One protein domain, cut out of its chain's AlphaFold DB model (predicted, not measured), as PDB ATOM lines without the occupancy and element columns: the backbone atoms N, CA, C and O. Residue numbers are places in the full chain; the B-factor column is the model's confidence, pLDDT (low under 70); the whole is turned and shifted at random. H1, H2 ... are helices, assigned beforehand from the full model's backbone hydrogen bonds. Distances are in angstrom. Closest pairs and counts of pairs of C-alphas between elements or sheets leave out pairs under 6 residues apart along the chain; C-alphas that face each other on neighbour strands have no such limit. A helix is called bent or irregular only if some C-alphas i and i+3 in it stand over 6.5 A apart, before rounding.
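AT A GLANCE: This is residues 188 to 260 of the 392 residues of an uncharacterized protein of Prevotella sp. CAG:1092 (UniProt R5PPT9). A long bent helix, H1, makes the longest axis, and a long link of residues 215 to 231 folds back along it to the short H2 beside its beginning; the last helix, H3, crosses H1 near its bend and passes between H1 and the returning link. The far end of H1 and the last residues of H3 stick out: residues 209 to 217, of which 209 to 214 belong to H1, and 255 to 260, of which 255 to 258 belong to H3. The printed part has 73 residues with three named helices, in the order H1, H2, H3, and no named strand, and its class is all helix. It is compact, with a radius of gyration of the C-alphas of 12.6 A and spans of 36 by 24 by 20 A.

IN THESE COORDINATES: H1, residues 188 to 214, was assigned as one helix by its hydrogen bonds but is bent, with C-alphas 201 and 204 lying 7.0 A apart. Its arm H1a, residues 188 to 201, begins at C-alpha 188 at (20.575, 50.503, 25.489) and is 19.9 A long. Its arm H1b, residues 204 to 214, is 15.5 A long and ends at C-alpha 214 at (21.775, 19.186, 42.150). H2 is residues 232 to 235. H3, residues 241 to 258, is 26.0 A long and ends at C-alpha 258 at (22.849, 41.566, 50.829).

HOW THE PARTS SIT: The arms H1a and H1b run the same way at a steep tilt of 39 degrees. H1a and H2 only just touch, with 3 pairs of C-alphas within 8 A; H1a does so with residues 188 to 189 alone, and the closest C-alphas, those of Leu 188 and Leu 232, are 6.7 A apart. H3 touches H1b with its residues 245 to 249 alone, the closest C-alphas being those of Val 204 and Cys 245, 5.7 A apart. H1b and H3 run the same way at a steep tilt of 69.7 degrees, only just short of about perpendicular. H1a and H3 are close but not clearly touching, with the C-alphas of Ala 199 and Cys 245 closest at 6.4 A, and their lines are about perpendicular at 84 degrees. H2 is apart from H1b and from H3. In H1a, H1b and H3 every O i to N i+4 pair is within hydrogen-bond range; H2, with 4 residues, is too short for such a pair.

THE WHOLE: The two C-alphas farthest apart are those of Leu 188 and Gly 215, 35.9 A. The printed part has no cut. H1 to H2 is a long link of 17 residues, and H2 to H3 is a tight link of 5. The mean pLDDT of the printed part is 74.3, and residues 209 to 229 and 255 to 259 are under 70.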
ATOM      1  N   LEU A 188      19.849  51.642  24.916       89.44
ATOM      2  CA  LEU A 188      20.575  50.503  25.489       89.44
ATOM      3  C   LEU A 188      19.886  49.936  26.730       89.44
ATOM      4  O   LEU A 188      19.760  48.719  26.850       89.44
ATOM      5  N   LEU A 189      19.425  50.796  27.641       89.06
ATOM      6  CA  LEU A 189      18.734  50.368  28.855       89.06
ATOM      7  C   LEU A 189      17.405  49.668  28.538       89.06
ATOM      8  O   LEU A 189      17.087  48.648  29.150       89.06
ATOM      9  N   ILE A 190      16.644  50.178  27.564       91.00
ATOM     10  CA  ILE A 190      15.397  49.552  27.099       91.00
ATOM     11  C   ILE A 190      15.677  48.151  26.546       91.00
ATOM     12  O   ILE A 190      15.009  47.190  26.938       91.00
ATOM     13  N   ILE A 191      16.679  48.018  25.670       91.62
ATOM     14  CA  ILE A 191      17.066  46.728  25.081       91.62
ATOM     15  C   ILE A 191      17.551  45.770  26.176       91.62
ATOM     16  O   ILE A 191      17.065  44.645  26.258       91.62
ATOM     17  N   TYR A 192      18.432  46.230  27.068       91.06
ATOM     18  CA  TYR A 192      18.925  45.456  28.207       91.06
ATOM     19  C   TYR A 192      17.784  44.909  29.069       91.06
ATOM     20  O   TYR A 192      17.745  43.709  29.336       91.06
ATOM     21  N   ASN A 193      16.832  45.756  29.470       89.25
ATOM     22  CA  ASN A 193      15.714  45.343  30.317       89.25
ATOM     23  C   ASN A 193      14.830  44.301  29.623       89.25
ATOM     24  O   ASN A 193      14.468  43.299  30.238       89.25
ATOM     25  N   LYS A 194      14.555  44.486  28.328       92.38
ATOM     26  CA  LYS A 194      13.799  43.517  27.526       92.38
ATOM     27  C   LYS A 194      14.519  42.168  27.434       92.38
ATOM     28  O   LYS A 194      13.907  41.115  27.609       92.38
ATOM     29  N   THR A 195      15.829  42.179  27.189       90.88
ATOM     30  CA  THR A 195      16.641  40.954  27.130       90.88
ATOM     31  C   THR A 195      16.753  40.284  28.499       90.88
ATOM     32  O   THR A 195      16.647  39.062  28.591       90.88
ATOM     33  N   LYS A 196      16.888  41.067  29.575       89.31
ATOM     34  CA  LYS A 196      16.883  40.585  30.961       89.31
ATOM     35  C   LYS A 196      15.569  39.893  31.311       89.31
ATOM     36  O   LYS A 196      15.593  38.796  31.859       89.31
ATOM     37  N   GLU A 197      14.432  40.486  30.962       87.06
ATOM     38  CA  GLU A 197      13.115  39.883  31.179       87.06
ATOM     39  C   GLU A 197      12.979  38.543  30.439       87.06
ATOM     40  O   GLU A 197      12.606  37.527  31.032       87.06
ATOM     41  N   LYS A 198      13.370  38.504  29.158       89.56
ATOM     42  CA  LYS A 198      13.400  37.275  28.352       89.56
ATOM     43  C   LYS A 198      14.288  36.195  28.979       89.56
ATOM     44  O   LYS A 198      13.871  35.039  29.063       89.56
ATOM     45  N   ALA A 199      15.489  36.553  29.437       88.50
ATOM     46  CA  ALA A 199      16.421  35.628  30.083       88.50
ATOM     47  C   ALA A 199      15.863  35.091  31.411       88.50
ATOM     48  O   ALA A 199      15.877  33.877  31.638       88.50
ATOM     49  N   ASN A 200      15.295  35.974  32.239       82.94
ATOM     50  CA  ASN A 200      14.647  35.639  33.508       82.94
ATOM     51  C   ASN A 200      13.486  34.660  33.324       82.94
ATOM     52  O   ASN A 200      13.375  33.695  34.075       82.94
ATOM     53  N   ASN A 201      12.662  34.855  32.295       81.06
ATOM     54  CA  ASN A 201      11.511  33.993  32.023       81.06
ATOM     55  C   ASN A 201      11.880  32.640  31.390       81.06
ATOM     56  O   ASN A 201      11.024  31.759  31.307       81.06
ATOM     57  N   THR A 202      13.132  32.454  30.958       84.75
ATOM     58  CA  THR A 202      13.585  31.247  30.250       84.75
ATOM     59  C   THR A 202      14.799  30.603  30.928       84.75
ATOM     60  O   THR A 202      14.649  29.830  31.875       84.75
ATOM     61  N   THR A 203      16.003  30.919  30.448       83.44
ATOM     62  CA  THR A 203      17.258  30.224  30.763       83.44
ATOM     63  C   THR A 203      17.654  30.408  32.225       83.44
ATOM     64  O   THR A 203      18.014  29.437  32.882       83.44
ATOM     65  N   VAL A 204      17.519  31.620  32.776       82.06
ATOM     66  CA  VAL A 204      17.873  31.907  34.177       82.06
ATOM     67  C   VAL A 204      16.993  31.104  35.131       82.06
ATOM     68  O   VAL A 204      17.507  30.431  36.022       82.06
ATOM     69  N   LYS A 205      15.671  31.093  34.917       75.06
ATOM     70  CA  LYS A 205      14.739  30.301  35.734       75.06
ATOM     71  C   LYS A 205      15.046  28.802  35.671       75.06
ATOM     72  O   LYS A 205      15.008  28.129  36.703       75.06
ATOM     73  N   GLN A 206      15.373  28.280  34.489       76.56
ATOM     74  CA  GLN A 206      15.747  26.874  34.307       76.56
ATOM     75  C   GLN A 206      17.070  26.541  35.005       76.56
ATOM     76  O   GLN A 206      17.131  25.571  35.756       76.56
ATOM     77  N   MET A 207      18.103  27.361  34.810       77.44
ATOM     78  CA  MET A 207      19.417  27.169  35.429       77.44
ATOM     79  C   MET A 207      19.340  27.237  36.949       77.44
ATOM     80  O   MET A 207      19.870  26.352  37.614       77.44
ATOM     81  N   LEU A 208      18.624  28.223  37.502       72.00
ATOM     82  CA  LEU A 208      18.347  28.280  38.935       72.00
ATOM     83  C   LEU A 208      17.680  26.977  39.391       72.00
ATOM     84  O   LEU A 208      18.200  26.323  40.281       72.00
ATOM     85  N   THR A 209      16.618  26.520  38.720       68.12
ATOM     86  CA  THR A 209      15.951  25.245  39.056       68.12
ATOM     87  C   THR A 209      16.913  24.043  39.054       68.12
ATOM     88  O   THR A 209      16.863  23.219  39.964       68.12
ATOM     89  N   ILE A 210      17.821  23.943  38.078       68.81
ATOM     90  CA  ILE A 210      18.798  22.843  37.987       68.81
ATOM     91  C   ILE A 210      19.827  22.915  39.119       68.81
ATOM     92  O   ILE A 210      20.073  21.905  39.784       68.81
ATOM     93  N   ILE A 211      20.389  24.100  39.375       66.19
ATOM     94  CA  ILE A 211      21.315  24.323  40.495       66.19
ATOM     95  C   ILE A 211      20.650  23.884  41.812       66.19
ATOM     96  O   ILE A 211      21.285  23.242  42.654       66.19
ATOM     97  N   ASN A 212      19.343  24.127  41.944       58.88
ATOM     98  CA  ASN A 212      18.556  23.755  43.119       58.88
ATOM     99  C   ASN A 212      18.419  22.236  43.280       58.88
ATOM    100  O   ASN A 212      18.548  21.724  44.399       58.88
ATOM    101  N   MET A 213      18.179  21.518  42.179       58.56
ATOM    102  CA  MET A 213      18.038  20.058  42.175       58.56
ATOM    103  C   MET A 213      19.351  19.346  42.504       58.56
ATOM    104  O   MET A 213      19.339  18.347  43.218       58.56
ATOM    105  N   GLN A 214      20.481  19.863  42.023       57.38
ATOM    106  CA  GLN A 214      21.775  19.186  42.150       57.38
ATOM    107  C   GLN A 214      22.523  19.502  43.454       57.38
ATOM    108  O   GLN A 214      23.541  18.879  43.729       57.38
ATOM    109  N   GLY A 215      22.030  20.437  44.281       51.91
ATOM    110  CA  GLY A 215      22.689  20.797  45.546       51.91
ATOM    111  C   GLY A 215      24.102  21.350  45.358       51.91
ATOM    112  O   GLY A 215      24.942  21.202  46.238       51.91
ATOM    113  N   PHE A 216      24.361  21.953  44.200       52.19
ATOM    114  CA  PHE A 216      25.677  22.438  43.825       52.19
ATOM    115  C   PHE A 216      26.048  23.673  44.663       52.19
ATOM    116  O   PHE A 216      25.337  24.684  44.625       52.19
ATOM    117  N   ASP A 217      27.164  23.601  45.402       51.00
ATOM    118  CA  ASP A 217      27.750  24.744  46.116       51.00
ATOM    119  C   ASP A 217      28.347  25.723  45.100       51.00
ATOM    120  O   ASP A 217      29.505  25.693  44.687       51.00
ATOM    121  N   SER A 218      27.453  26.559  44.614       48.38
ATOM    122  CA  SER A 218      27.666  27.466  43.497       48.38
ATOM    123  C   SER A 218      28.289  28.802  43.914       48.38
ATOM    124  O   SER A 218      28.614  29.606  43.038       48.38
ATOM    125  N   SER A 219      28.530  29.003  45.217       45.53
ATOM    126  CA  SER A 219      29.270  30.145  45.774       45.53
ATOM    127  C   SER A 219      30.703  30.244  45.230       45.53
ATOM    128  O   SER A 219      31.276  31.330  45.170       45.53
ATOM    129  N   LYS A 220      31.267  29.117  44.767       45.00
ATOM    130  CA  LYS A 220      32.624  29.020  44.203       45.00
ATOM    131  C   LYS A 220      32.679  28.992  42.673       45.00
ATOM    132  O   LYS A 220      33.771  29.074  42.120       45.00
ATOM    133  N   ALA A 221      31.544  28.843  41.989       48.53
ATOM    134  CA  ALA A 221      31.521  28.525  40.557       48.53
ATOM    135  C   ALA A 221      31.066  29.676  39.652       48.53
ATOM    136  O   ALA A 221      31.342  29.644  38.456       48.53
ATOM    137  N   ILE A 222      30.377  30.684  40.196       51.19
ATOM    138  CA  ILE A 222      29.888  31.817  39.405       51.19
ATOM    139  C   ILE A 222      30.749  33.039  39.727       51.19
ATOM    140  O   ILE A 222      30.713  33.514  40.863       51.19
ATOM    141  N   PRO A 223      31.521  33.565  38.762       54.06
ATOM    142  CA  PRO A 223      32.301  34.773  38.974       54.06
ATOM    143  C   PRO A 223      31.399  35.936  39.405       54.06
ATOM    144  O   PRO A 223      30.274  36.099  38.919       54.06
ATOM    145  N   VAL A 224      31.896  36.763  40.323       54.75
ATOM    146  CA  VAL A 224      31.262  38.044  40.635       54.75
ATOM    147  C   VAL A 224      31.581  38.989  39.487       54.75
ATOM    148  O   VAL A 224      32.740  39.342  39.269       54.75
ATOM    149  N   TYR A 225      30.554  39.387  38.746       57.81
ATOM    150  CA  TYR A 225      30.702  40.323  37.639       57.81
ATOM    151  C   TYR A 225      30.365  41.751  38.091       57.81
ATOM    152  O   TYR A 225      29.478  41.941  38.930       57.81
ATOM    153  N   PRO A 226      31.056  42.776  37.558       60.06
ATOM    154  CA  PRO A 226      30.639  44.158  37.752       60.06
ATOM    155  C   PRO A 226      29.229  44.363  37.187       60.06
ATOM    156  O   PRO A 226      28.858  43.746  36.188       60.06
ATOM    157  N   LYS A 227      28.439  45.241  37.821       64.19
ATOM    158  CA  LYS A 227      27.085  45.567  37.354       64.19
ATOM    159  C   LYS A 227      27.142  46.038  35.901       64.19
ATOM    160  O   LYS A 227      27.712  47.096  35.629       64.19
ATOM    161  N   ILE A 228      26.494  45.297  34.998       64.50
ATOM    162  CA  ILE A 228      26.448  45.620  33.559       64.50
ATOM    163  C   ILE A 228      25.901  47.038  33.341       64.50
ATOM    164  O   ILE A 228      26.348  47.748  32.443       64.50
ATOM    165  N   THR A 229      24.995  47.492  34.216       64.81
ATOM    166  CA  THR A 229      24.393  48.832  34.172       64.81
ATOM    167  C   THR A 229      25.414  49.973  34.180       64.81
ATOM    168  O   THR A 229      25.103  51.051  33.689       64.81
ATOM    169  N   ASN A 230      26.622  49.750  34.707       70.44
ATOM    170  CA  ASN A 230      27.667  50.774  34.770       70.44
ATOM    171  C   ASN A 230      28.478  50.884  33.466       70.44
ATOM    172  O   ASN A 230      29.146  51.887  33.251       70.44
ATOM    173  N   GLU A 231      28.419  49.875  32.593       79.06
ATOM    174  CA  GLU A 231      29.184  49.806  31.341       79.06
ATOM    175  C   GLU A 231      28.311  49.282  30.175       79.06
ATOM    176  O   GLU A 231      28.772  48.505  29.338       79.06
ATOM    177  N   LEU A 232      27.038  49.699  30.098       81.94
ATOM    178  CA  LEU A 232      26.053  49.147  29.149       81.94
ATOM    179  C   LEU A 232      26.527  49.150  27.686       81.94
ATOM    180  O   LEU A 232      26.343  48.165  26.976       81.94
ATOM    181  N   ALA A 233      27.156  50.230  27.226       84.06
ATOM    182  CA  ALA A 233      27.624  50.332  25.842       84.06
ATOM    183  C   ALA A 233      28.805  49.393  25.533       84.06
ATOM    184  O   ALA A 233      28.952  48.921  24.405       84.06
ATOM    185  N   LYS A 234      29.642  49.104  26.539       83.12
ATOM    186  CA  LYS A 234      30.815  48.228  26.415       83.12
ATOM    187  C   LYS A 234      30.406  46.768  26.272       83.12
ATOM    188  O   LYS A 234      31.069  46.032  25.552       83.12
ATOM    189  N   TRP A 235      29.341  46.353  26.953       82.25
ATOM    190  CA  TRP A 235      28.892  44.957  26.973       82.25
ATOM    191  C   TRP A 235      27.841  44.627  25.907       82.25
ATOM    192  O   TRP A 235      27.642  43.451  25.601       82.25
ATOM    193  N   PHE A 236      27.212  45.638  25.299       86.69
ATOM    194  CA  PHE A 236      26.271  45.443  24.197       86.69
ATOM    195  C   PHE A 236      26.939  44.711  23.027       86.69
ATOM    196  O   PHE A 236      27.988  45.143  22.543       86.69
ATOM    197  N   HIS A 237      26.350  43.581  22.625       83.75
ATOM    198  CA  HIS A 237      26.894  42.663  21.616       83.75
ATOM    199  C   HIS A 237      28.325  42.164  21.884       83.75
ATOM    200  O   HIS A 237      29.004  41.718  20.969       83.75
ATOM    201  N   ASN A 238      28.780  42.201  23.139       81.81
ATOM    202  CA  ASN A 238      30.078  41.667  23.568       81.81
ATOM    203  C   ASN A 238      29.927  40.533  24.601       81.81
ATOM    204  O   ASN A 238      30.911  40.067  25.175       81.81
ATOM    205  N   LEU A 239      28.690  40.091  24.840       81.81
ATOM    206  CA  LEU A 239      28.347  38.984  25.727       81.81
ATOM    207  C   LEU A 239      27.635  37.890  24.947       81.81
ATOM    208  O   LEU A 239      26.675  38.168  24.222       81.81
ATOM    209  N   GLU A 240      28.066  36.649  25.145       85.06
ATOM    210  CA  GLU A 240      27.276  35.496  24.724       85.06
ATOM    211  C   GLU A 240      26.018  35.369  25.596       85.06
ATOM    212  O   GLU A 240      25.987  35.798  26.755       85.06
ATOM    213  N   TRP A 241      24.973  34.735  25.058       86.00
ATOM    214  CA  TRP A 241      23.714  34.521  25.784       86.00
ATOM    215  C   TRP A 241      23.913  33.819  27.139       86.00
ATOM    216  O   TRP A 241      23.327  34.214  28.149       86.00
ATOM    217  N   GLU A 242      24.763  32.794  27.176       84.25
ATOM    218  CA  GLU A 242      25.050  32.005  28.380       84.25
ATOM    219  C   GLU A 242      25.783  32.825  29.449       84.25
ATOM    220  O   GLU A 242      25.504  32.707  30.645       84.25
ATOM    221  N   GLU A 243      26.678  33.711  29.019       83.06
ATOM    222  CA  GLU A 243      27.431  34.599  29.904       83.06
ATOM    223  C   GLU A 243      26.524  35.661  30.502       83.06
ATOM    224  O   GLU A 243      26.543  35.884  31.709       83.06
ATOM    225  N   PHE A 244      25.658  36.251  29.675       86.69
ATOM    226  CA  PHE A 244      24.633  37.178  30.131       86.69
ATOM    227  C   PHE A 244      23.722  36.539  31.189       86.69
ATOM    228  O   PHE A 244      23.515  37.116  32.257       86.69
ATOM    229  N   CYS A 245      23.241  35.314  30.950       86.44
ATOM    230  CA  CYS A 245      22.433  34.581  31.929       86.44
ATOM    231  C   CYS A 245      23.204  34.303  33.229       86.44
ATOM    232  O   CYS A 245      22.655  34.466  34.319       86.44
ATOM    233  N   SER A 246      24.483  33.934  33.128       81.81
ATOM    234  CA  SER A 246      25.346  33.685  34.288       81.81
ATOM    235  C   SER A 246      25.548  34.945  35.136       81.81
ATOM    236  O   SER A 246      25.495  34.878  36.367       81.81
ATOM    237  N   ILE A 247      25.713  36.106  34.494       81.12
ATOM    238  CA  ILE A 247      25.811  37.401  35.178       81.12
ATOM    239  C   ILE A 247      24.508  37.718  35.914       81.12
ATOM    240  O   ILE A 247      24.548  38.062  37.093       81.12
ATOM    241  N   LEU A 248      23.352  37.547  35.267       84.00
ATOM    242  CA  LEU A 248      22.054  37.786  35.908       84.00
ATOM    243  C   LEU A 248      21.843  36.898  37.141       84.00
ATOM    244  O   LEU A 248      21.376  37.381  38.170       84.00
ATOM    245  N   ILE A 249      22.232  35.623  37.071       79.69
ATOM    246  CA  ILE A 249      22.187  34.707  38.223       79.69
ATOM    247  C   ILE A 249      23.092  35.215  39.357       79.69
ATOM    248  O   ILE A 249      22.682  35.209  40.520       79.69
ATOM    249  N   SER A 250      24.297  35.690  39.027       76.56
ATOM    250  CA  SER A 250      25.241  36.284  39.986       76.56
ATOM    251  C   SER A 250      24.664  37.538  40.662       76.56
ATOM    252  O   SER A 250      24.738  37.678  41.887       76.56
ATOM    253  N   GLU A 251      24.015  38.426  39.897       77.12
ATOM    254  CA  GLU A 251      23.353  39.629  40.422       77.12
ATOM    255  C   GLU A 251      22.200  39.283  41.370       77.12
ATOM    256  O   GLU A 251      22.120  39.834  42.472       77.12
ATOM    257  N   ILE A 252      21.334  38.351  40.957       75.19
ATOM    258  CA  ILE A 252      20.201  37.861  41.750       75.19
ATOM    259  C   ILE A 252      20.711  37.340  43.100       75.19
ATOM    260  O   ILE A 252      20.220  37.743  44.156       75.19
ATOM    261  N   ARG A 253      21.766  36.526  43.102       71.88
ATOM    262  CA  ARG A 253      22.352  35.960  44.328       71.88
ATOM    263  C   ARG A 253      23.031  36.970  45.224       71.88
ATOM    264  O   ARG A 253      22.786  37.002  46.425       71.88
ATOM    265  N   THR A 254      23.831  37.851  44.637       71.19
ATOM    266  CA  THR A 254      24.489  38.927  45.384       71.19
ATOM    267  C   THR A 254      23.457  39.833  46.062       71.19
ATOM    268  O   THR A 254      23.665  40.283  47.189       71.19
ATOM    269  N   SER A 255      22.325  40.091  45.396       69.00
ATOM    270  CA  SER A 255      21.201  40.837  45.968       69.00
ATOM    271  C   SER A 255      20.571  40.106  47.159       69.00
ATOM    272  O   SER A 255      20.368  40.707  48.213       69.00
ATOM    273  N   ALA A 256      20.330  38.798  47.044       65.62
ATOM    274  CA  ALA A 256      19.787  37.995  48.141       65.62
ATOM    275  C   ALA A 256      20.719  37.922  49.359       65.62
ATOM    276  O   ALA A 256      20.255  38.132  50.480       65.62
ATOM    277  N   LEU A 257      22.025  37.734  49.150       67.50
ATOM    278  CA  LEU A 257      23.015  37.753  50.233       67.50
ATOM    279  C   LEU A 257      23.024  39.100  50.967       67.50
ATOM    280  O   LEU A 257      22.994  39.139  52.196       67.50
ATOM    281  N   LYS A 258      22.983  40.222  50.231       68.88
ATOM    282  CA  LYS A 258      22.849  41.566  50.829       68.88
ATOM    283  C   LYS A 258      21.549  41.739  51.615       68.88
ATOM    284  O   LYS A 258      21.512  42.491  52.584       68.88
ATOM    285  N   ASN A 259      20.500  41.029  51.218       68.19
ATOM    286  CA  ASN A 259      19.219  40.988  51.910       68.19
ATOM    287  C   ASN A 259      19.189  39.996  53.091       68.19
ATOM    288  O   ASN A 259      18.144  39.844  53.721       68.19
ATOM    289  N   GLY A 260      20.313  39.357  53.436       71.69
ATOM    290  CA  GLY A 260      20.407  38.419  54.560       71.69
ATOM    291  C   GLY A 260      19.723  37.072  54.306       71.69
ATOM    292  O   GLY A 260      19.345  36.384  55.261       71.69
TER     293      GLY A 260